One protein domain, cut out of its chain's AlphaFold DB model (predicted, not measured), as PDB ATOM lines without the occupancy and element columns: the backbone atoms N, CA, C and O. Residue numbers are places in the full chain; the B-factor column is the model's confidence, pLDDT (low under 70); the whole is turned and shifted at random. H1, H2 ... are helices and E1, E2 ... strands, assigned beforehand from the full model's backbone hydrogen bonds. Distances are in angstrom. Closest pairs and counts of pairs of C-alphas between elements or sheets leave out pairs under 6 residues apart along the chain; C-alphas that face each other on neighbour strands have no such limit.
ATOM      1  N   TYR A 419      31.943  64.643   7.881       92.94
ATOM      2  CA  TYR A 419      31.889  63.345   7.215       92.94
ATOM      3  C   TYR A 419      32.631  62.222   7.948       92.94
ATOM      4  O   TYR A 419      32.283  61.059   7.747       92.94
ATOM      5  N   LYS A 420      33.622  62.521   8.808       88.88
ATOM      6  CA  LYS A 420      34.507  61.509   9.436       88.88
ATOM      7  C   LYS A 420      33.743  60.326  10.045       88.88
ATOM      8  O   LYS A 420      34.145  59.176   9.869       88.88
ATOM      9  N   ASN A 421      32.631  60.620  10.715       90.62
ATOM     10  CA  ASN A 421      31.837  59.648  11.473       90.62
ATOM     11  C   ASN A 421      30.744  58.958  10.638       90.62
ATOM     12  O   ASN A 421      29.993  58.139  11.154       90.62
ATOM     13  N   HIS A 422      30.640  59.290   9.350       94.50
ATOM     14  CA  HIS A 422      29.669  58.705   8.425       94.50
ATOM     15  C   HIS A 422      30.290  57.672   7.487       94.50
ATOM     16  O   HIS A 422      29.604  57.142   6.620       94.50
ATOM     17  N   PHE A 423      31.572  57.358   7.656       95.62
ATOM     18  CA  PHE A 423      32.254  56.325   6.890       95.62
ATOM     19  C   PHE A 423      32.593  55.139   7.773       95.62
ATOM     20  O   PHE A 423      33.112  55.307   8.876       95.62
ATOM     21  N   ALA A 424      32.377  53.947   7.225       95.94
ATOM     22  CA  ALA A 424      32.743  52.675   7.821       95.94
ATOM     23  C   ALA A 424      34.199  52.649   8.326       95.94
ATOM     24  O   ALA A 424      35.087  53.395   7.876       95.94
ATOM     25  N   ARG A 425      34.460  51.749   9.269       95.75
ATOM     26  CA  ARG A 425      35.817  51.425   9.695       95.75
ATOM     27  C   ARG A 425      36.512  50.639   8.585       95.75
ATOM     28  O   ARG A 425      35.903  49.796   7.933       95.75
ATOM     29  N   VAL A 426      37.795  50.921   8.379       95.38
ATOM     30  CA  VAL A 426      38.657  50.159   7.469       95.38
ATOM     31  C   VAL A 426      39.802  49.585   8.290       95.38
ATOM     32  O   VAL A 426      40.421  50.314   9.066       95.38
ATOM     33  N   THR A 427      40.046  48.282   8.174       93.75
ATOM     34  CA  THR A 427      41.167  47.620   8.858       93.75
ATOM     35  C   THR A 427      42.493  48.017   8.213       93.75
ATOM     36  O   THR A 427      42.530  48.472   7.071       93.75
ATOM     37  N   GLU A 428      43.619  47.800   8.891       87.88
ATOM     38  CA  GLU A 428      44.943  48.061   8.296       87.88
ATOM     39  C   GLU A 428      45.298  47.137   7.112       87.88
ATOM     40  O   GLU A 428      46.284  47.350   6.401       87.88
ATOM     41  N   HIS A 429      44.483  46.108   6.886       89.56
ATOM     42  CA  HIS A 429      44.575  45.197   5.747       89.56
ATOM     43  C   HIS A 429      43.503  45.481   4.686       89.56
ATOM     44  O   HIS A 429      43.375  44.738   3.719       89.56
ATOM     45  N   GLY A 430      42.734  46.560   4.857       93.25
ATOM     46  CA  GLY A 430      41.764  47.054   3.891       93.25
ATOM     47  C   GLY A 430      40.508  46.208   3.741       93.25
ATOM     48  O   GLY A 430      39.974  46.087   2.636       93.25
ATOM     49  N   ALA A 431      40.025  45.638   4.844       96.81
ATOM     50  CA  ALA A 431      38.644  45.183   4.978       96.81
ATOM     51  C   ALA A 431      37.755  46.324   5.498       96.81
ATOM     52  O   ALA A 431      38.229  47.199   6.218       96.81
ATOM     53  N   LEU A 432      36.470  46.307   5.149       97.88
ATOM     54  CA  LEU A 432      35.483  47.325   5.509       97.88
ATOM     55  C   LEU A 432      34.480  46.769   6.517       97.88
ATOM     56  O   LEU A 432      33.876  45.722   6.287       97.88
ATOM     57  N   ILE A 433      34.276  47.487   7.617       97.69
ATOM     58  CA  ILE A 433      33.426  47.068   8.732       97.69
ATOM     59  C   ILE A 433      32.444  48.190   9.047       97.69
ATOM     60  O   ILE A 433      32.832  49.329   9.302       97.69
ATOM     61  N   GLN A 434      31.157  47.868   8.982       95.69
ATOM     62  CA  GLN A 434      30.076  48.844   9.120       95.69
ATOM     63  C   GLN A 434      29.700  49.179  10.568       95.69
ATOM     64  O   GLN A 434      29.105  50.237  10.801       95.69
ATOM     65  N   ASP A 435      30.040  48.294  11.502       92.38
ATOM     66  CA  ASP A 435      29.817  48.465  12.935       92.38
ATOM     67  C   ASP A 435      31.110  48.924  13.609       92.38
ATOM     68  O   ASP A 435      32.145  48.258  13.534       92.38
ATOM     69  N   ASP A 436      31.052  50.083  14.262       88.38
ATOM     70  CA  ASP A 436      32.219  50.678  14.919       88.38
ATOM     71  C   ASP A 436      32.695  49.848  16.124       88.38
ATOM     72  O   ASP A 436      33.876  49.883  16.466       88.38
ATOM     73  N   ASP A 437      31.791  49.088  16.748       89.69
ATOM     74  CA  ASP A 437      32.017  48.248  17.927       89.69
ATOM     75  C   ASP A 437      32.360  46.783  17.603       89.69
ATOM     76  O   ASP A 437      32.563  45.983  18.517       89.69
ATOM     77  N   PHE A 438      32.465  46.422  16.321       93.00
ATOM     78  CA  PHE A 438      32.855  45.075  15.910       93.00
ATOM     79  C   PHE A 438      34.292  44.749  16.348       93.00
ATOM     80  O   PHE A 438      35.233  45.450  15.963       93.00
ATOM     81  N   ASP A 439      34.461  43.656  17.098       90.94
ATOM     82  CA  ASP A 439      35.759  43.145  17.551       90.94
ATOM     83  C   ASP A 439      36.387  42.221  16.498       90.94
ATOM     84  O   ASP A 439      35.950  41.085  16.303       90.94
ATOM     85  N   ASP A 440      37.425  42.709  15.817       91.81
ATOM     86  CA  ASP A 440      38.185  41.965  14.813       91.81
ATOM     87  C   ASP A 440      39.479  41.317  15.347       91.81
ATOM     88  O   ASP A 440      40.266  40.803  14.560       91.81
ATOM     89  N   ASN A 441      39.711  41.273  16.667       90.81
ATOM     90  CA  ASN A 441      40.975  40.763  17.232       90.81
ATOM     91  C   ASN A 441      41.185  39.247  17.063       90.81
ATOM     92  O   ASN A 441      42.321  38.767  17.025       90.81
ATOM     93  N   GLU A 442      40.102  38.470  17.013       92.19
ATOM     94  CA  GLU A 442      40.155  37.004  16.910       92.19
ATOM     95  C   GLU A 442      39.707  36.482  15.539       92.19
ATOM     96  O   GLU A 442      39.481  35.284  15.384       92.19
ATOM     97  N   VAL A 443      39.606  37.351  14.534       96.12
ATOM     98  CA  VAL A 443      39.233  36.983  13.162       96.12
ATOM     99  C   VAL A 443      40.227  37.562  12.167       96.12
ATOM    100  O   VAL A 443      40.841  38.594  12.412       96.12
ATOM    101  N   ILE A 444      40.383  36.910  11.016       97.06
ATOM    102  CA  ILE A 444      41.178  37.462   9.913       97.06
ATOM    103  C   ILE A 444      40.234  38.007   8.853       97.06
ATOM    104  O   ILE A 444      39.473  37.265   8.232       97.06
ATOM    105  N   LEU A 445      40.305  39.316   8.628       97.25
ATOM    106  CA  LEU A 445      39.584  39.997   7.560       97.25
ATOM    107  C   LEU A 445      40.575  40.356   6.457       97.25
ATOM    108  O   LEU A 445      41.379  41.279   6.608       97.25
ATOM    109  N   GLN A 446      40.542  39.596   5.364       96.06
ATOM    110  CA  GLN A 446      41.422  39.839   4.227       96.06
ATOM    111  C   GLN A 446      40.969  41.057   3.398       96.06
ATOM    112  O   GLN A 446      39.793  41.437   3.450       96.06
ATOM    113  N   PRO A 447      41.871  41.658   2.597       94.69
ATOM    114  CA  PRO A 447      41.569  42.808   1.759       94.69
ATOM    115  C   PRO A 447      40.271  42.675   0.964       94.69
ATOM    116  O   PRO A 447      39.977  41.647   0.341       94.69
ATOM    117  N   GLY A 448      39.474  43.739   0.995       94.56
ATOM    118  CA  GLY A 448      38.194  43.817   0.302       94.56
ATOM    119  C   GLY A 448      37.051  43.058   0.960       94.56
ATOM    120  O   GLY A 448      35.944  43.083   0.418       94.56
ATOM    121  N   ALA A 449      37.282  42.389   2.095       97.56
ATOM    122  CA  ALA A 449      36.193  41.819   2.873       97.56
ATOM    123  C   ALA A 449      35.246  42.928   3.365       97.56
ATOM    124  O   ALA A 449      35.696  44.020   3.713       97.56
ATOM    125  N   ILE A 450      33.938  42.658   3.378       98.25
ATOM    126  CA  ILE A 450      32.913  43.593   3.868       98.25
ATOM    127  C   ILE A 450      32.090  42.915   4.960       98.25
ATOM    128  O   ILE A 450      31.421  41.916   4.691       98.25
ATOM    129  N   VAL A 451      32.092  43.493   6.160       97.94
ATOM    130  CA  VAL A 451      31.269  43.067   7.298       97.94
ATOM    131  C   VAL A 451      30.116  44.052   7.466       97.94
ATOM    132  O   VAL A 451      30.333  45.219   7.806       97.94
ATOM    133  N   GLN A 452      28.893  43.600   7.176       96.69
ATOM    134  CA  GLN A 452      27.690  44.408   7.357       96.69
ATOM    135  C   GLN A 452      27.245  44.463   8.820       96.69
ATOM    136  O   GLN A 452      27.537  43.555   9.595       96.69
ATOM    137  N   THR A 453      26.480  45.504   9.165       94.06
ATOM    138  CA  THR A 453      25.887  45.653  10.499       94.06
ATOM    139  C   THR A 453      25.160  44.390  10.959       94.06
ATOM    140  O   THR A 453      24.333  43.857  10.219       94.06
ATOM    141  N   GLY A 454      25.468  43.930  12.173       92.00
ATOM    142  CA  GLY A 454      24.853  42.752  12.797       92.00
ATOM    143  C   GLY A 454      25.418  41.396  12.355       92.00
ATOM    144  O   GLY A 454      24.989  40.362  12.868       92.00
ATOM    145  N   ALA A 455      26.379  41.355  11.424       94.62
ATOM    146  CA  ALA A 455      27.060  40.112  11.068       94.62
ATOM    147  C   ALA A 455      27.925  39.590  12.232       94.62
ATOM    148  O   ALA A 455      28.610  40.355  12.911       94.62
ATOM    149  N   LYS A 456      27.926  38.270  12.444       94.62
ATOM    150  CA  LYS A 456      28.663  37.603  13.529       94.62
ATOM    151  C   LYS A 456      29.720  36.673  12.960       94.62
ATOM    152  O   LYS A 456      29.401  35.774  12.188       94.62
ATOM    153  N   LEU A 457      30.969  36.864  13.367       96.44
ATOM    154  CA  LEU A 457      32.079  36.002  12.975       96.44
ATOM    155  C   LEU A 457      32.614  35.283  14.216       96.44
ATOM    156  O   LEU A 457      32.978  35.922  15.202       96.44
ATOM    157  N   GLY A 458      32.628  33.954  14.179       95.31
ATOM    158  CA  GLY A 458      33.171  33.125  15.244       95.31
ATOM    159  C   GLY A 458      34.677  33.325  15.399       95.31
ATOM    160  O   GLY A 458      35.368  33.737  14.467       95.31
ATOM    161  N   LYS A 459      35.205  33.006  16.579       95.69
ATOM    162  CA  LYS A 459      36.645  33.089  16.858       95.69
ATOM    163  C   LYS A 459      37.445  32.246  15.864       95.69
ATOM    164  O   LYS A 459      36.970  31.226  15.367       95.69
ATOM    165  N   HIS A 460      38.671  32.661  15.578       95.31
ATOM    166  CA  HIS A 460      39.569  31.977  14.648       95.31
ATOM    167  C   HIS A 460      38.963  31.751  13.253       95.31
ATOM    168  O   HIS A 460      39.398  30.866  12.517       95.31
ATOM    169  N   SER A 461      37.937  32.525  12.884       96.50
ATOM    170  CA  SER A 461      37.362  32.479  11.548       96.50
ATOM    171  C   SER A 461      38.087  33.437  10.610       96.50
ATOM    172  O   SER A 461      38.773  34.375  11.032       96.50
ATOM    173  N   MET A 462      37.945  33.187   9.311       97.38
ATOM    174  CA  MET A 462      38.568  34.013   8.288       97.38
ATOM    175  C   MET A 462      37.592  34.392   7.182       97.38
ATOM    176  O   MET A 462      36.964  33.552   6.537       97.38
ATOM    177  N   MET A 463      37.528  35.684   6.899       97.25
ATOM    178  CA  MET A 463      36.917  36.207   5.693       97.25
ATOM    179  C   MET A 463      37.993  36.372   4.633       97.25
ATOM    180  O   MET A 463      38.803  37.295   4.707       97.25
ATOM    181  N   MET A 464      37.999  35.478   3.640       95.81
ATOM    182  CA  MET A 464      38.961  35.564   2.544       95.81
ATOM    183  C   MET A 464      38.699  36.801   1.677       95.81
ATOM    184  O   MET A 464      37.614  37.387   1.689       95.81
ATOM    185  N   SER A 465      39.694  37.161   0.877       93.81
ATOM    186  CA  SER A 465      39.719  38.344   0.023       93.81
ATOM    187  C   SER A 465      38.398  38.574  -0.743       93.81
ATOM    188  O   SER A 465      37.831  37.672  -1.375       93.81
ATOM    189  N   GLY A 466      37.863  39.795  -0.648       94.31
ATOM    190  CA  GLY A 466      36.619  40.203  -1.314       94.31
ATOM    191  C   GLY A 466      35.329  39.516  -0.838       94.31
ATOM    192  O   GLY A 466      34.300  39.657  -1.510       94.31
ATOM    193  N   SER A 467      35.364  38.724   0.240       96.81
ATOM    194  CA  SER A 467      34.169  38.071   0.794       96.81
ATOM    195  C   SER A 467      33.246  39.056   1.519       96.81
ATOM    196  O   SER A 467      33.640  40.154   1.897       96.81
ATOM    197  N   ILE A 468      31.976  38.693   1.672       97.81
ATOM    198  CA  ILE A 468      30.953  39.568   2.252       97.81
ATOM    199  C   ILE A 468      30.215  38.798   3.341       97.81
ATOM    200  O   ILE A 468      29.739  37.691   3.085       97.81
ATOM    201  N   ALA A 469      30.097  39.407   4.518       96.94
ATOM    202  CA  ALA A 469      29.216  38.994   5.599       96.94
ATOM    203  C   ALA A 469      27.984  39.905   5.559       96.94
ATOM    204  O   ALA A 469      28.077  41.056   5.992       96.94
ATOM    205  N   PRO A 470      26.853  39.466   4.973       94.88
ATOM    206  CA  PRO A 470      25.633  40.259   4.980       94.88
ATOM    207  C   PRO A 470      25.104  40.489   6.399       94.88
ATOM    208  O   PRO A 470      25.453  39.760   7.329       94.88
ATOM    209  N   ALA A 471      24.215  41.464   6.552       91.31
ATOM    210  CA  ALA A 471      23.577  41.776   7.818       91.31
ATOM    211  C   ALA A 471      22.894  40.528   8.383       91.31
ATOM    212  O   ALA A 471      22.243  39.782   7.636       91.31
ATOM    213  N   GLU A 472      23.074  40.303   9.683       88.88
ATOM    214  CA  GLU A 472      22.555  39.138  10.413       88.88
ATOM    215  C   GLU A 472      23.039  37.771   9.878       88.88
ATOM    216  O   GLU A 472      22.412  36.738  10.118       88.88
ATOM    217  N   SER A 473      24.141  37.735   9.118       93.62
ATOM    218  CA  SER A 473      24.817  36.479   8.769       93.62
ATOM    219  C   SER A 473      25.719  35.999   9.906       93.62
ATOM    220  O   SER A 473      26.185  36.795  10.724       93.62
ATOM    221  N   GLU A 474      25.976  34.693   9.951       95.19
ATOM    222  CA  GLU A 474      26.835  34.076  10.959       95.19
ATOM    223  C   GLU A 474      27.865  33.166  10.285       95.19
ATOM    224  O   GLU A 474      27.516  32.309   9.470       95.19
ATOM    225  N   LEU A 475      29.140  33.374  10.612       95.62
ATOM    226  CA  LEU A 475      30.247  32.497  10.244       95.62
ATOM    227  C   LEU A 475      30.725  31.770  11.503       95.62
ATOM    228  O   LEU A 475      31.060  32.413  12.493       95.62
ATOM    229  N   GLU A 476      30.760  30.441  11.470       95.38
ATOM    230  CA  GLU A 476      31.100  29.624  12.640       95.38
ATOM    231  C   GLU A 476      32.578  29.763  13.059       95.38
ATOM    232  O   GLU A 476      33.447  30.154  12.274       95.38
ATOM    233  N   GLU A 477      32.871  29.405  14.310       95.81
ATOM    234  CA  GLU A 477      34.237  29.348  14.842       95.81
ATOM    235  C   GLU A 477      35.127  28.404  14.013       95.81
ATOM    236  O   GLU A 477      34.678  27.339  13.592       95.81
ATOM    237  N   ASN A 478      36.400  28.761  13.809       95.00
ATOM    238  CA  ASN A 478      37.373  27.972  13.034       95.00
ATOM    239  C   ASN A 478      36.943  27.675  11.580       95.00
ATOM    240  O   ASN A 478      37.380  26.689  10.983       95.00
ATOM    241  N   SER A 479      36.073  28.506  11.003       95.31
ATOM    242  CA  SER A 479      35.619  28.373   9.617       95.31
ATOM    243  C   SER A 479      36.116  29.526   8.743       95.31
ATOM    244  O   SER A 479      36.625  30.532   9.236       95.31
ATOM    245  N   TYR A 480      35.989  29.396   7.423       96.06
ATOM    246  CA  TYR A 480      36.368  30.470   6.511       96.06
ATOM    247  C   TYR A 480      35.341  30.687   5.400       96.06
ATOM    248  O   TYR A 480      34.790  29.746   4.823       96.06
ATOM    249  N   ALA A 481      35.115  31.954   5.063       96.31
ATOM    250  CA  ALA A 481      34.360  32.349   3.885       96.31
ATOM    251  C   ALA A 481      35.300  32.380   2.678       96.31
ATOM    252  O   ALA A 481      36.342  33.023   2.720       96.31
ATOM    253  N   ARG A 482      34.940  31.704   1.582       93.50
ATOM    254  CA  ARG A 482      35.771  31.651   0.364       93.50
ATOM    255  C   ARG A 482      35.989  33.038  -0.245       93.50
ATOM    256  O   ARG A 482      35.171  33.938  -0.062       93.50
ATOM    257  N   ARG A 483      37.046  33.178  -1.051       91.88
ATOM    258  CA  ARG A 483      37.331  34.397  -1.823       91.88
ATOM    259  C   ARG A 483      36.103  34.813  -2.638       91.88
ATOM    260  O   ARG A 483      35.523  33.983  -3.336       91.88
ATOM    261  N   ASN A 484      35.713  36.086  -2.560       93.00
ATOM    262  CA  ASN A 484      34.480  36.624  -3.159       93.00
ATOM    263  C   ASN A 484      33.171  35.923  -2.725       93.00
ATOM    264  O   ASN A 484      32.131  36.110  -3.366       93.00
ATOM    265  N   GLY A 485      33.216  35.095  -1.683       93.44
ATOM    266  CA  GLY A 485      32.073  34.373  -1.145       93.44
ATOM    267  C   GLY A 485      31.137  35.298  -0.376       93.44
ATOM    268  O   GLY A 485      31.561  36.309   0.177       93.44
ATOM    269  N   ILE A 486      29.859  34.941  -0.341       95.56
ATOM    270  CA  ILE A 486      28.855  35.599   0.494       95.56
ATOM    271  C   ILE A 486      28.499  34.614   1.602       95.56
ATOM    272  O   ILE A 486      28.129  33.477   1.297       95.56
ATOM    273  N   ILE A 487      28.630  35.030   2.861       94.62
ATOM    274  CA  ILE A 487      28.265  34.191   4.004       94.62
ATOM    275  C   ILE A 487      26.743  33.960   3.971       94.62
ATOM    276  O   ILE A 487      25.984  34.927   3.837       94.62
ATOM    277  N   PRO A 488      26.277  32.698   4.031       85.88
ATOM    278  CA  PRO A 488      24.852  32.391   4.050       85.88
ATOM    279  C   PRO A 488      24.146  32.999   5.267       85.88
ATOM    280  O   PRO A 488      24.736  33.164   6.330       85.88
ATOM    281  N   ARG A 489      22.849  33.277   5.126       83.62
ATOM    282  CA  ARG A 489      21.976  33.700   6.229       83.62
ATOM    283  C   ARG A 489      20.593  33.070   6.090       83.62
ATOM    284  O   ARG A 489      20.241  32.590   5.014       83.62
ATOM    285  N   ASN A 490      19.809  33.104   7.164       76.25
ATOM    286  CA  ASN A 490      18.463  32.523   7.185       76.25
ATOM    287  C   ASN A 490      17.422  33.366   6.423       76.25
ATOM    288  O   ASN A 490      16.425  32.824   5.953       76.25
ATOM    289  N   GLU A 491      17.649  34.674   6.289       74.88
ATOM    290  CA  GLU A 491      16.708  35.617   5.674       74.88
ATOM    291  C   GLU A 491      17.058  35.980   4.221       74.88
ATOM    292  O   GLU A 491      18.220  35.985   3.800       74.88
ATOM    293  N   HIS A 492      16.051  36.367   3.436       78.62
ATOM    294  CA  HIS A 492      16.252  36.806   2.055       78.62
ATOM    295  C   HIS A 492      17.074  38.085   1.994       78.62
ATOM    296  O   HIS A 492      16.698  39.087   2.584       78.62
ATOM    297  N   VAL A 493      18.180  38.074   1.246       82.19
ATOM    298  CA  VAL A 493      19.040  39.249   0.999       82.19
ATOM    299  C   VAL A 493      18.256  40.420   0.383       82.19
ATOM    300  O   VAL A 493      18.557  41.574   0.657       82.19
ATOM    301  N   VAL A 494      17.201  40.131  -0.381       91.12
ATOM    302  CA  VAL A 494      16.234  41.117  -0.874       91.12
ATOM    303  C   VAL A 494      14.854  40.740  -0.353       91.12
ATOM    304  O   VAL A 494      14.377  39.642  -0.640       91.12
ATOM    305  N   ALA A 495      14.224  41.638   0.399       91.94
ATOM    306  CA  ALA A 495      12.875  41.452   0.907       91.94
ATOM    307  C   ALA A 495      11.856  41.325  -0.236       91.94
ATOM    308  O   ALA A 495      11.956  42.007  -1.257       91.94
ATOM    309  N   GLU A 496      10.826  40.496  -0.048       92.81
ATOM    310  CA  GLU A 496       9.769  40.291  -1.052       92.81
ATOM    311  C   GLU A 496       8.973  41.570  -1.350       92.81
ATOM    312  O   GLU A 496       8.366  41.699  -2.412       92.81
ATOM    313  N   THR A 497       8.976  42.521  -0.413       94.50
ATOM    314  CA  THR A 497       8.262  43.794  -0.532       94.50
ATOM    315  C   THR A 497       9.103  44.920  -1.138       94.50
ATOM    316  O   THR A 497       8.597  46.031  -1.300       94.50
ATOM    317  N   ALA A 498      10.368  44.659  -1.482       94.88
ATOM    318  CA  ALA A 498      11.225  45.635  -2.144       94.88
ATOM    319  C   ALA A 498      10.706  45.962  -3.555       94.88
ATOM    320  O   ALA A 498      10.279  45.085  -4.310       94.88
ATOM    321  N   ILE A 499      10.763  47.240  -3.929       96.31
ATOM    322  CA  ILE A 499      10.246  47.748  -5.200       96.31
ATOM    323  C   ILE A 499      11.412  48.161  -6.094       96.31
ATOM    324  O   ILE A 499      12.256  48.975  -5.718       96.31
ATOM    325  N   PHE A 500      11.414  47.652  -7.322       96.56
ATOM    326  CA  PHE A 500      12.438  47.933  -8.320       96.56
ATOM    327  C   PHE A 500      11.837  48.603  -9.549       96.56
ATOM    328  O   PHE A 500      10.898  48.088 -10.157       96.56
ATOM    329  N   GLN A 501      12.408  49.735  -9.950       95.75
ATOM    330  CA  GLN A 501      12.125  50.359 -11.238       95.75
ATOM    331  C   GLN A 501      13.314  50.092 -12.159       95.75
ATOM    332  O   GLN A 501      14.411  50.562 -11.903       95.75
ATOM    333  N   HIS A 502      13.122  49.293 -13.204       93.62
ATOM    334  CA  HIS A 502      14.214  48.843 -14.070       93.62
ATOM    335  C   HIS A 502      14.599  49.873 -15.151       93.62
ATOM    336  O   HIS A 502      13.743  50.648 -15.578       93.62
ATOM    337  N   PRO A 503      15.854  49.841 -15.654       95.81
ATOM    338  CA  PRO A 503      16.930  48.896 -15.313       95.81
ATOM    339  C   PRO A 503      17.644  49.253 -13.999       95.81
ATOM    340  O   PRO A 503      17.706  50.417 -13.631       95.81
ATOM    341  N   ILE A 504      18.200  48.257 -13.304       95.44
ATOM    342  CA  ILE A 504      19.024  48.439 -12.092       95.44
ATOM    343  C   ILE A 504      20.218  47.487 -12.143       95.44
ATOM    344  O   ILE A 504      20.116  46.407 -12.730       95.44
ATOM    345  N   ILE A 505      21.314  47.849 -11.479       97.19
ATOM    346  CA  ILE A 505      22.472  46.973 -11.286       97.19
ATOM    347  C   ILE A 505      22.706  46.799  -9.787       97.19
ATOM    348  O   ILE A 505      23.044  47.757  -9.096       97.19
ATOM    349  N   LEU A 506      22.561  45.570  -9.289       95.88
ATOM    350  CA  LEU A 506      22.890  45.201  -7.911       95.88
ATOM    351  C   LEU A 506      24.133  44.310  -7.917       95.88
ATOM    352  O   LEU A 506      24.150  43.271  -8.581       95.88
ATOM    353  N   LYS A 507      25.181  44.714  -7.195       95.12
ATOM    354  CA  LYS A 507      26.386  43.895  -7.022       95.12
ATOM    355  C   LYS A 507      26.193  42.852  -5.908       95.12
ATOM    356  O   LYS A 507      25.125  42.704  -5.318       95.12
ATOM    357  N   ARG A 508      27.232  42.050  -5.662       92.56
ATOM    358  CA  ARG A 508      27.194  40.894  -4.749       92.56
ATOM    359  C   ARG A 508      26.905  41.320  -3.307       92.56
ATOM    360  O   ARG A 508      27.468  42.302  -2.837       92.56
ATOM    361  N   GLY A 509      26.083  40.550  -2.596       92.88
ATOM    362  CA  GLY A 509      25.834  40.749  -1.161       92.88
ATOM    363  C   GLY A 509      25.099  42.048  -0.802       92.88
ATOM    364  O   GLY A 509      25.194  42.487   0.338       92.88
ATOM    365  N   VAL A 510      24.414  42.688  -1.757       96.12
ATOM    366  CA  VAL A 510      23.561  43.859  -1.493       96.12
ATOM    367  C   VAL A 510      22.320  43.428  -0.726       96.12
ATOM    368  O   VAL A 510      21.551  42.638  -1.259       96.12
ATOM    369  N   THR A 511      22.098  43.981   0.464       95.94
ATOM    370  CA  THR A 511      20.928  43.691   1.303       95.94
ATOM    371  C   THR A 511      19.865  44.774   1.119       95.94
ATOM    372  O   THR A 511      20.176  45.956   1.250       95.94
ATOM    373  N   ILE A 512      18.620  44.394   0.827       96.44
ATOM    374  CA  ILE A 512      17.494  45.315   0.606       96.44
ATOM    375  C   ILE A 512      16.332  44.891   1.496       96.44
ATOM    376  O   ILE A 512      15.797  43.796   1.336       96.44
ATOM    377  N   ALA A 513      15.963  45.757   2.433       94.75
ATOM    378  CA  ALA A 513      14.920  45.506   3.417       94.75
ATOM    379  C   ALA A 513      13.517  45.880   2.906       94.75
ATOM    380  O   ALA A 513      13.322  46.275   1.752       94.75
ATOM    381  N   ASP A 514      12.521  45.718   3.777       94.38
ATOM    382  CA  ASP A 514      11.113  45.851   3.425       94.38
ATOM    383  C   ASP A 514      10.737  47.243   2.917       94.38
ATOM    384  O   ASP A 514      11.151  48.269   3.458       94.38
ATOM    385  N   GLN A 515       9.887  47.283   1.888       94.75
ATOM    386  CA  GLN A 515       9.344  48.515   1.303       94.75
ATOM    387  C   GLN A 515      10.409  49.506   0.797       94.75
ATOM    388  O   GLN A 515      10.088  50.661   0.510       94.75
ATOM    389  N   ALA A 516      11.670  49.083   0.682       96.62
ATOM    390  CA  ALA A 516      12.706  49.878   0.049       96.62
ATOM    391  C   ALA A 516      12.433  50.004  -1.456       96.62
ATOM    392  O   ALA A 516      11.943  49.070  -2.095       96.62
ATOM    393  N   VAL A 517      12.771  51.156  -2.034       97.25
ATOM    394  CA  VAL A 517      12.556  51.454  -3.453       97.25
ATOM    395  C   VAL A 517      13.885  51.771  -4.122       97.25
ATOM    396  O   VAL A 517      14.567  52.719  -3.736       97.25
ATOM    397  N   ILE A 518      14.229  51.028  -5.170       97.69
ATOM    398  CA  ILE A 518      15.384  51.330  -6.021       97.69
ATOM    399  C   ILE A 518      14.884  51.769  -7.391       97.69
ATOM    400  O   ILE A 518      14.237  51.004  -8.112       97.69
ATOM    401  N   CYS A 519      15.161  53.028  -7.731       96.56
ATOM    402  CA  CYS A 519      14.688  53.642  -8.962       96.56
ATOM    403  C   CYS A 519      15.507  53.196 -10.190       96.56
ATOM    404  O   CYS A 519      16.552  52.551 -10.091       96.56
ATOM    405  N   GLN A 520      15.039  53.587 -11.371       96.06
ATOM    406  CA  GLN A 520      15.680  53.274 -12.648       96.06
ATOM    407  C   GLN A 520      17.100  53.835 -12.775       96.06
ATOM    408  O   GLN A 520      17.421  54.903 -12.259       96.06
ATOM    409  N   ASN A 521      17.931  53.115 -13.524       96.31
ATOM    410  CA  ASN A 521      19.334  53.400 -13.820       96.31
ATOM    411  C   ASN A 521      20.257  53.469 -12.592       96.31
ATOM    412  O   ASN A 521      21.350  54.021 -12.691       96.31
ATOM    413  N   CYS A 522      19.850  52.912 -11.448       96.50
ATOM    414  CA  CYS A 522      20.700  52.874 -10.260       96.50
ATOM    415  C   CYS A 522      21.771  51.784 -10.345       96.50
ATOM    416  O   CYS A 522      21.532  50.693 -10.876       96.50
ATOM    417  N   GLN A 523      22.919  52.056  -9.727       97.88
ATOM    418  CA  GLN A 523      23.975  51.076  -9.490       97.88
ATOM    419  C   GLN A 523      24.247  50.966  -7.993       97.88
ATOM    420  O   GLN A 523      24.511  51.972  -7.342       97.88
ATOM    421  N   VAL A 524      24.201  49.751  -7.446       97.62
ATOM    422  CA  VAL A 524      24.418  49.501  -6.016       97.62
ATOM    423  C   VAL A 524      25.607  48.570  -5.816       97.62
ATOM    424  O   VAL A 524      25.611  47.430  -6.290       97.62
ATOM    425  N   GLY A 525      26.630  49.083  -5.134       96.50
ATOM    426  CA  GLY A 525      27.906  48.430  -4.876       96.50
ATOM    427  C   GLY A 525      27.811  47.220  -3.952       96.50
ATOM    428  O   GLY A 525      26.821  47.015  -3.259       96.50
ATOM    429  N   SER A 526      28.850  46.382  -3.964       95.50
ATOM    430  CA  SER A 526      28.844  45.115  -3.227       95.50
ATOM    431  C   SER A 526      28.711  45.351  -1.726       95.50
ATOM    432  O   SER A 526      29.307  46.286  -1.201       95.50
ATOM    433  N   GLY A 527      27.974  44.496  -1.020       95.75
ATOM    434  CA  GLY A 527      27.863  44.593   0.435       95.75
ATOM    435  C   GLY A 527      27.151  45.857   0.933       95.75
ATOM    436  O   GLY A 527      27.260  46.169   2.115       95.75
ATOM    437  N   THR A 528      26.415  46.578   0.087       98.00
ATOM    438  CA  THR A 528      25.607  47.732   0.510       98.00
ATOM    439  C   THR A 528      24.294  47.303   1.161       98.00
ATOM    440  O   THR A 528      23.674  46.332   0.730       98.00
ATOM    441  N   GLN A 529      23.861  48.043   2.181       97.38
ATOM    442  CA  GLN A 529      22.581  47.865   2.859       97.38
ATOM    443  C   GLN A 529      21.606  48.990   2.509       97.38
ATOM    444  O   GLN A 529      21.914  50.166   2.696       97.38
ATOM    445  N   VAL A 530      20.405  48.629   2.069       97.62
ATOM    446  CA  VAL A 530      19.271  49.538   1.887       97.62
ATOM    447  C   VAL A 530      18.201  49.143   2.901       97.62
ATOM    448  O   VAL A 530      17.580  48.089   2.763       97.62
ATOM    449  N   LYS A 531      18.038  49.950   3.956       95.62
ATOM    450  CA  LYS A 531      17.108  49.660   5.056       95.62
ATOM    451  C   LYS A 531      15.653  49.929   4.668       95.62
ATOM    452  O   LYS A 531      15.359  50.413   3.575       95.62
ATOM    453  N   SER A 532      14.741  49.563   5.566       94.62
ATOM    454  CA  SER A 532      13.307  49.598   5.303       94.62
ATOM    455  C   SER A 532      12.848  50.992   4.891       94.62
ATOM    456  O   SER A 532      13.379  51.994   5.366       94.62
ATOM    457  N   HIS A 533      11.882  51.070   3.979       93.88
ATOM    458  CA  HIS A 533      11.322  52.336   3.482       93.88
ATOM    459  C   HIS A 533      12.326  53.318   2.839       93.88
ATOM    460  O   HIS A 533      11.936  54.433   2.489       93.88
ATOM    461  N   ALA A 534      13.595  52.939   2.670       96.00
ATOM    462  CA  ALA A 534      14.587  53.788   2.030       96.00
ATOM    463  C   ALA A 534      14.341  53.886   0.518       96.00
ATOM    464  O   ALA A 534      13.862  52.944  -0.115       96.00
ATOM    465  N   ILE A 535      14.699  55.022  -0.080       95.56
ATOM    466  CA  ILE A 535      14.517  55.287  -1.509       95.56
ATOM    467  C   ILE A 535      15.858  55.664  -2.134       95.56
ATOM    468  O   ILE A 535      16.460  56.675  -1.779       95.56
ATOM    469  N   VAL A 536      16.301  54.886  -3.119       96.94
ATOM    470  CA  VAL A 536      17.459  55.213  -3.957       96.94
ATOM    471  C   VAL A 536      16.956  55.877  -5.236       96.94
ATOM    472  O   VAL A 536      16.291  55.227  -6.048       96.94
ATOM    473  N   GLY A 537      17.217  57.179  -5.377       93.81
ATOM    474  CA  GLY A 537      16.757  58.011  -6.489       93.81
ATOM    475  C   GLY A 537      17.334  57.599  -7.847       93.81
ATOM    476  O   GLY A 537      18.378  56.957  -7.912       93.81
ATOM    477  N   PRO A 538      16.658  57.944  -8.958       93.75
ATOM    478  CA  PRO A 538      17.025  57.462 -10.285       93.75
ATOM    479  C   PRO A 538      18.434  57.905 -10.685       93.75
ATOM    480  O   PRO A 538      18.818  59.048 -10.456       93.75
ATOM    481  N   GLY A 539      19.194  57.003 -11.305       94.50
ATOM    482  CA  GLY A 539      20.570  57.268 -11.735       94.50
ATOM    483  C   GLY A 539      21.607  57.341 -10.609       94.50
ATOM    484  O   GLY A 539      22.764  57.629 -10.902       94.50
ATOM    485  N   ALA A 540      21.235  57.098  -9.347       95.62
ATOM    486  CA  ALA A 540      22.188  57.129  -8.242       95.62
ATOM    487  C   ALA A 540      23.230  55.999  -8.347       95.62
ATOM    488  O   ALA A 540      22.925  54.867  -8.750       95.62
ATOM    489  N   ILE A 541      24.462  56.307  -7.945       97.81
ATOM    490  CA  ILE A 541      25.594  55.380  -7.917       97.81
ATOM    491  C   ILE A 541      26.017  55.214  -6.462       97.81
ATOM    492  O   ILE A 541      26.556  56.129  -5.849       97.81
ATOM    493  N   ILE A 542      25.763  54.038  -5.902       97.81
ATOM    494  CA  ILE A 542      26.052  53.726  -4.505       97.81
ATOM    495  C   ILE A 542      27.287  52.833  -4.446       97.81
ATOM    496  O   ILE A 542      27.309  51.757  -5.050       97.81
ATOM    497  N   GLY A 543      28.310  53.268  -3.714       96.31
ATOM    498  CA  GLY A 543      29.559  52.551  -3.485       96.31
ATOM    499  C   GLY A 543      29.370  51.209  -2.775       96.31
ATOM    500  O   GLY A 543      28.263  50.800  -2.430       96.31
ATOM    501  N   SER A 544      30.469  50.471  -2.600       96.00
ATOM    502  CA  SER A 544      30.439  49.192  -1.873       96.00
ATOM    503  C   SER A 544      30.382  49.436  -0.366       96.00
ATOM    504  O   SER A 544      31.020  50.361   0.123       96.00
ATOM    505  N   GLY A 545      29.655  48.606   0.375       96.56
ATOM    506  CA  GLY A 545      29.583  48.722   1.830       96.56
ATOM    507  C   GLY A 545      28.879  49.989   2.325       96.56
ATOM    508  O   GLY A 545      29.109  50.386   3.464       96.56
ATOM    509  N   CYS A 546      28.040  50.639   1.514       98.06
ATOM    510  CA  CYS A 546      27.240  51.775   1.978       98.06
ATOM    511  C   CYS A 546      26.066  51.318   2.854       98.06
ATOM    512  O   CYS A 546      25.645  50.159   2.806       98.06
ATOM    513  N   ILE A 547      25.491  52.252   3.609       97.94
ATOM    514  CA  ILE A 547      24.241  52.053   4.349       97.94
ATOM    515  C   ILE A 547      23.294  53.198   4.021       97.94
ATOM    516  O   ILE A 547      23.604  54.353   4.301       97.94
ATOM    517  N   ILE A 548      22.125  52.873   3.477       97.62
ATOM    518  CA  ILE A 548      21.007  53.807   3.355       97.62
ATOM    519  C   ILE A 548      20.054  53.516   4.507       97.62
ATOM    520  O   ILE A 548      19.474  52.428   4.570       97.62
ATOM    521  N   SER A 549      19.969  54.452   5.452       94.25
ATOM    522  CA  SER A 549      19.204  54.283   6.690       94.25
ATOM    523  C   SER A 549      17.695  54.210   6.437       94.25
ATOM    524  O   SER A 549      17.212  54.515   5.348       94.25
ATOM    525  N   GLU A 550      16.941  53.753   7.435       93.69
ATOM    526  CA  GLU A 550      15.493  53.575   7.306       93.69
ATOM    527  C   GLU A 550      14.796  54.900   6.969       93.69
ATOM    528  O   GLU A 550      15.070  55.928   7.584       93.69
ATOM    529  N   GLY A 551      13.919  54.875   5.964       89.62
ATOM    530  CA  GLY A 551      13.182  56.054   5.495       89.62
ATOM    531  C   GLY A 551      14.022  57.124   4.784       89.62
ATOM    532  O   GLY A 551      13.458  58.114   4.303       89.62
ATOM    533  N   GLU A 552      15.342  56.944   4.679       93.06
ATOM    534  CA  GLU A 552      16.206  57.884   3.971       93.06
ATOM    535  C   GLU A 552      15.946  57.868   2.472       93.06
ATOM    536  O   GLU A 552      15.636  56.836   1.871       93.06
ATOM    537  N   LYS A 553      16.126  59.028   1.844       91.56
ATOM    538  CA  LYS A 553      16.014  59.155   0.394       91.56
ATOM    539  C   LYS A 553      17.270  59.774  -0.185       91.56
ATOM    540  O   LYS A 553      17.560  60.938   0.086       91.56
ATOM    541  N   VAL A 554      17.947  58.985  -1.010       93.75
ATOM    542  CA  VAL A 554      19.080  59.405  -1.830       93.75
ATOM    543  C   VAL A 554      18.530  60.124  -3.069       93.75
ATOM    544  O   VAL A 554      17.693  59.537  -3.768       93.75
ATOM    545  N   PRO A 555      18.940  61.373  -3.352       90.88
ATOM    546  CA  PRO A 555      18.495  62.107  -4.527       90.88
ATOM    547  C   PRO A 555      18.876  61.422  -5.844       90.88
ATOM    548  O   PRO A 555      19.686  60.495  -5.903       90.88
ATOM    549  N   ALA A 556      18.249  61.882  -6.925       89.69
ATOM    550  CA  ALA A 556      18.593  61.434  -8.267       89.69
ATOM    551  C   ALA A 556      20.049  61.784  -8.602       89.69
ATOM    552  O   ALA A 556      20.537  62.847  -8.218       89.69
ATOM    553  N   SER A 557      20.717  60.898  -9.339       91.06
ATOM    554  CA  SER A 557      22.101  61.068  -9.802       91.06
ATOM    555  C   SER A 557      23.143  61.304  -8.697       91.06
ATOM    556  O   SER A 557      24.261  61.709  -9.002       91.06
ATOM    557  N   THR A 558      22.815  61.040  -7.426       92.75
ATOM    558  CA  THR A 558      23.773  61.146  -6.320       92.75
ATOM    559  C   THR A 558      24.791  60.006  -6.371       92.75
ATOM    560  O   THR A 558      24.436  58.847  -6.604       92.75
ATOM    561  N   ILE A 559      26.054  60.331  -6.115       96.06
ATOM    562  CA  ILE A 559      27.183  59.409  -6.055       96.06
ATOM    563  C   ILE A 559      27.634  59.299  -4.598       96.06
ATOM    564  O   ILE A 559      28.061  60.284  -3.995       96.06
ATOM    565  N   LEU A 560      27.541  58.091  -4.041       96.00
ATOM    566  CA  LEU A 560      28.021  57.773  -2.699       96.00
ATOM    567  C   LEU A 560      29.283  56.899  -2.793       96.00
ATOM    568  O   LEU A 560      29.230  55.851  -3.440       96.00
ATOM    569  N   PRO A 561      30.399  57.275  -2.149       95.50
ATOM    570  CA  PRO A 561      31.628  56.485  -2.126       95.50
ATOM    571  C   PRO A 561      31.506  55.268  -1.202       95.50
ATOM    572  O   PRO A 561      30.538  55.114  -0.452       95.50
ATOM    573  N   ALA A 562      32.501  54.378  -1.258       95.06
ATOM    574  CA  ALA A 562      32.504  53.153  -0.466       95.06
ATOM    575  C   ALA A 562      32.407  53.432   1.045       95.06
ATOM    576  O   ALA A 562      32.973  54.390   1.566       95.06
ATOM    577  N   GLY A 563      31.679  52.576   1.762       96.12
ATOM    578  CA  GLY A 563      31.562  52.641   3.219       96.12
ATOM    579  C   GLY A 563      30.713  53.782   3.768       96.12
ATOM    580  O   GLY A 563      30.632  53.916   4.986       96.12
ATOM    581  N   PHE A 564      30.090  54.606   2.923       97.31
ATOM    582  CA  PHE A 564      29.314  55.751   3.396       97.31
ATOM    583  C   PHE A 564      27.952  55.348   3.988       97.31
ATOM    584  O   PHE A 564      27.173  54.610   3.376       97.31
ATOM    585  N   ARG A 565      27.638  55.880   5.169       96.94
ATOM    586  CA  ARG A 565      26.334  55.812   5.830       96.94
ATOM    587  C   ARG A 565      25.556  57.081   5.505       96.94
ATOM    588  O   ARG A 565      25.771  58.129   6.114       96.94
ATOM    589  N   TYR A 566      24.637  56.957   4.556       95.69
ATOM    590  CA  TYR A 566      23.836  58.069   4.075       95.69
ATOM    591  C   TYR A 566      22.947  58.635   5.183       95.69
ATOM    592  O   TYR A 566      22.196  57.907   5.842       95.69
ATOM    593  N   SER A 567      23.042  59.951   5.340       91.31
ATOM    594  CA  SER A 567      22.157  60.788   6.137       91.31
ATOM    595  C   SER A 567      21.956  62.082   5.372       91.31
ATOM    596  O   SER A 567      22.930  62.732   4.979       91.31
ATOM    597  N   ARG A 568      20.702  62.464   5.150       86.31
ATOM    598  CA  ARG A 568      20.395  63.689   4.415       86.31
ATOM    599  C   ARG A 568      20.947  64.937   5.097       86.31
ATOM    600  O   ARG A 568      21.462  65.810   4.411       86.31
ATOM    601  N   ASP A 569      20.873  64.996   6.421       86.62
ATOM    602  CA  ASP A 569      21.305  66.161   7.205       86.62
ATOM    603  C   ASP A 569      22.821  66.404   7.127       86.62
ATOM    604  O   ASP A 569      23.308  67.448   7.541       86.62
ATOM    605  N   ILE A 570      23.568  65.423   6.618       91.25
ATOM    606  CA  ILE A 570      25.025  65.465   6.462       91.25
ATOM    607  C   ILE A 570      25.421  65.818   5.032       91.25
ATOM    608  O   ILE A 570      26.410  66.515   4.826       91.25
ATOM    609  N   VAL A 571      24.663  65.306   4.060       91.56
ATOM    610  CA  VAL A 571      24.918  65.499   2.626       91.56
ATOM    611  C   VAL A 571      24.383  66.851   2.147       91.56
ATOM    612  O   VAL A 571      24.982  67.457   1.268       91.56
ATOM    613  N   GLU A 572      23.290  67.347   2.733       91.31
ATOM    614  CA  GLU A 572      22.651  68.620   2.371       91.31
ATOM    615  C   GLU A 572      22.379  68.745   0.857       91.31
ATOM    616  O   GLU A 572      21.461  68.092   0.346       91.31
ATOM    617  N   PHE A 573      23.145  69.578   0.145       89.81
ATOM    618  CA  PHE A 573      23.001  69.818  -1.296       89.81
ATOM    619  C   PHE A 573      24.012  69.048  -2.150       89.81
ATOM    620  O   PHE A 573      23.917  69.081  -3.377       89.81
ATOM    621  N   GLU A 574      24.938  68.324  -1.522       89.75
ATOM    622  CA  GLU A 574      25.976  67.573  -2.213       89.75
ATOM    623  C   GLU A 574      25.385  66.414  -3.025       89.75
ATOM    624  O   GLU A 574      24.617  65.578  -2.535       89.75
ATOM    625  N   HIS A 575      25.802  66.318  -4.284       87.56
ATOM    626  CA  HIS A 575      25.440  65.196  -5.142       87.56
ATOM    627  C   HIS A 575      26.580  64.194  -5.294       87.56
ATOM    628  O   HIS A 575      26.305  63.036  -5.600       87.56
ATOM    629  N   LYS A 576      27.836  64.583  -5.059       92.50
ATOM    630  CA  LYS A 576      28.989  63.682  -5.100       92.50
ATOM    631  C   LYS A 576      29.720  63.747  -3.763       92.50
ATOM    632  O   LYS A 576      30.605  64.568  -3.561       92.50
ATOM    633  N   VAL A 577      29.367  62.835  -2.859       92.44
ATOM    634  CA  VAL A 577      29.984  62.787  -1.527       92.44
ATOM    635  C   VAL A 577      31.500  62.549  -1.664       92.44
ATOM    636  O   VAL A 577      31.891  61.643  -2.410       92.44
ATOM    637  N   PRO A 578      32.353  63.314  -0.951       91.19
ATOM    638  CA  PRO A 578      33.806  63.188  -1.039       91.19
ATOM    639  C   PRO A 578      34.308  61.775  -0.737       91.19
ATOM    640  O   PRO A 578      33.860  61.122   0.209       91.19
ATOM    641  N   GLU A 579      35.279  61.297  -1.511       88.81
ATOM    642  CA  GLU A 579      35.798  59.938  -1.379       88.81
ATOM    643  C   GLU A 579      36.802  59.831  -0.221       88.81
ATOM    644  O   GLU A 579      37.982  60.120  -0.367       88.81
ATOM    645  N   ILE A 580      36.335  59.414   0.961       92.88
ATOM    646  CA  ILE A 580      37.201  59.179   2.137       92.88
ATOM    647  C   ILE A 580      37.777  57.757   2.148       92.88
ATOM    648  O   ILE A 580      38.889  57.535   2.640       92.88
ATOM    649  N   ILE A 581      37.007  56.787   1.649       93.25
ATOM    650  CA  ILE A 581      37.435  55.397   1.497       93.25
ATOM    651  C   ILE A 581      37.540  55.090   0.014       93.25
ATOM    652  O   ILE A 581      36.544  55.145  -0.707       93.25
ATOM    653  N   GLN A 582      38.736  54.691  -0.385       85.62
ATOM    654  CA  GLN A 582      39.086  54.313  -1.741       85.62
ATOM    655  C   GLN A 582      39.251  52.831  -1.879       85.62
ATOM    656  O   GLN A 582      39.438  52.109  -0.900       85.62
ATOM    657  N   ARG A 583      39.231  52.389  -3.128       79.62
ATOM    658  CA  ARG A 583      39.490  51.008  -3.472       79.62
ATOM    659  C   ARG A 583      40.684  50.918  -4.412       79.62
ATOM    660  O   ARG A 583      40.617  51.422  -5.524       79.62
ATOM    661  N   TYR A 584      41.708  50.191  -3.981       77.38
ATOM    662  CA  TYR A 584      42.874  49.838  -4.786       77.38
ATOM    663  C   TYR A 584      42.832  48.336  -5.013       77.38
ATOM    664  O   TYR A 584      42.870  47.570  -4.053       77.38
ATOM    665  N   SER A 585      42.652  47.911  -6.267       78.38
ATOM    666  CA  SER A 585      42.313  46.523  -6.608       78.38
ATOM    667  C   SER A 585      41.083  46.022  -5.825       78.38
ATOM    668  O   SER A 585      39.931  46.339  -6.160       78.38
ATOM    669  N   ILE A 586      41.279  45.241  -4.764       83.38
ATOM    670  CA  ILE A 586      40.209  44.788  -3.872       83.38
ATOM    671  C   ILE A 586      40.313  45.408  -2.479       83.38
ATOM    672  O   ILE A 586      39.299  45.440  -1.790       83.38
ATOM    673  N   MET A 587      41.477  45.920  -2.083       88.12
ATOM    674  CA  MET A 587      41.731  46.535  -0.785       88.12
ATOM    675  C   MET A 587      41.013  47.885  -0.634       88.12
ATOM    676  O   MET A 587      41.007  48.710  -1.549       88.12
ATOM    677  N   PHE A 588      40.439  48.137   0.545       92.62
ATOM    678  CA  PHE A 588      39.952  49.463   0.925       92.62
ATOM    679  C   PHE A 588      41.053  50.273   1.621       92.62
ATOM    680  O   PHE A 588      41.691  49.770   2.543       92.62
ATOM    681  N   LEU A 589      41.246  51.536   1.235       90.75
ATOM    682  CA  LEU A 589      42.149  52.480   1.904       90.75
ATOM    683  C   LEU A 589      41.357  53.667   2.441       90.75
ATOM    684  O   LEU A 589      40.565  54.264   1.719       90.75
ATOM    685  N   LYS A 590      41.567  54.014   3.713       92.25
ATOM    686  CA  LYS A 590      40.886  55.133   4.375       92.25
ATOM    687  C   LYS A 590      41.853  56.291   4.584       92.25
ATOM    688  O   LYS A 590      42.911  56.114   5.183       92.25
ATOM    689  N   ARG A 591      41.445  57.482   4.150       91.69
ATOM    690  CA  ARG A 591      42.071  58.753   4.525       91.69
ATOM    691  C   ARG A 591      41.835  59.026   6.019       91.69
ATOM    692  O   ARG A 591      40.696  58.987   6.484       91.69
ATOM    693  N   TYR A 592      42.899  59.337   6.759       92.25
ATOM    694  CA  TYR A 592      42.846  59.664   8.193       92.25
ATOM    695  C   TYR A 592      43.050  61.155   8.498       92.25
ATOM    696  O   TYR A 592      42.578  61.621   9.536       92.25
ATOM    697  N   THR A 593      43.702  61.901   7.604       93.25
ATOM    698  CA  THR A 593      43.931  63.357   7.708       93.25
ATOM    699  C   THR A 593      43.427  64.087   6.459       93.25
ATOM    700  O   THR A 593      42.972  63.454   5.517       93.25
ATOM    701  N   GLY A 594      43.481  65.415   6.417       91.81
ATOM    702  CA  GLY A 594      43.012  66.214   5.279       91.81
ATOM    703  C   GLY A 594      41.561  66.623   5.438       91.81
ATOM    704  O   GLY A 594      40.811  66.656   4.460       91.81
TER     705      GLY A 594
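Overview. This is residues 419 to 594 of the 801 residues of an uncharacterized protein of Tritrichomonas foetus (UniProt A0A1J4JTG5). With little regular structure, the chain winds in two coils of stacked turns side by side, residues 432 to 487 and, winding back, 499 to 567, joined by residues 488 to 498. H1 and H2 sit at the second coil's end near residue 567, and the hairpin E3-E4 lies toward that same end of the whole, apart from E1 and E2. The 176 printed residues, in order H1, E1, E2, H2, E3, E4, are of mixed class, with 22 in named elements. The whole is compact, radius of gyration of the C-alphas 15.3 A, spans 43 by 42 by 26 A.

Along the chain. H1 is residues 419 to 422, from C-alpha 419 at (31.889, 63.345, 7.215). E1 is 504 to 506, E2 522 to 524, H2 568 to 571. E3, 581 to 584, spans 10.0 A; E4, 587 to 590, spans 10.1 A, ending at (40.886, 55.133, 4.375).

Arrangement. H1 and H2 are close but not clearly touching, closest C-alphas Tyr 419 and Ile 570, 7.2 A; both are too short for an O i to N i+4 pair. E1 and E2 are parallel, N 505 to O 522 2.9 A. E3 and E4 are antiparallel, N 582 to O 589 2.8 A.

Size, cuts and confidence. The printed part has no cut. H1 to E1, E1 to E2 and E2 to H2 are long links. No printed residue is under 70.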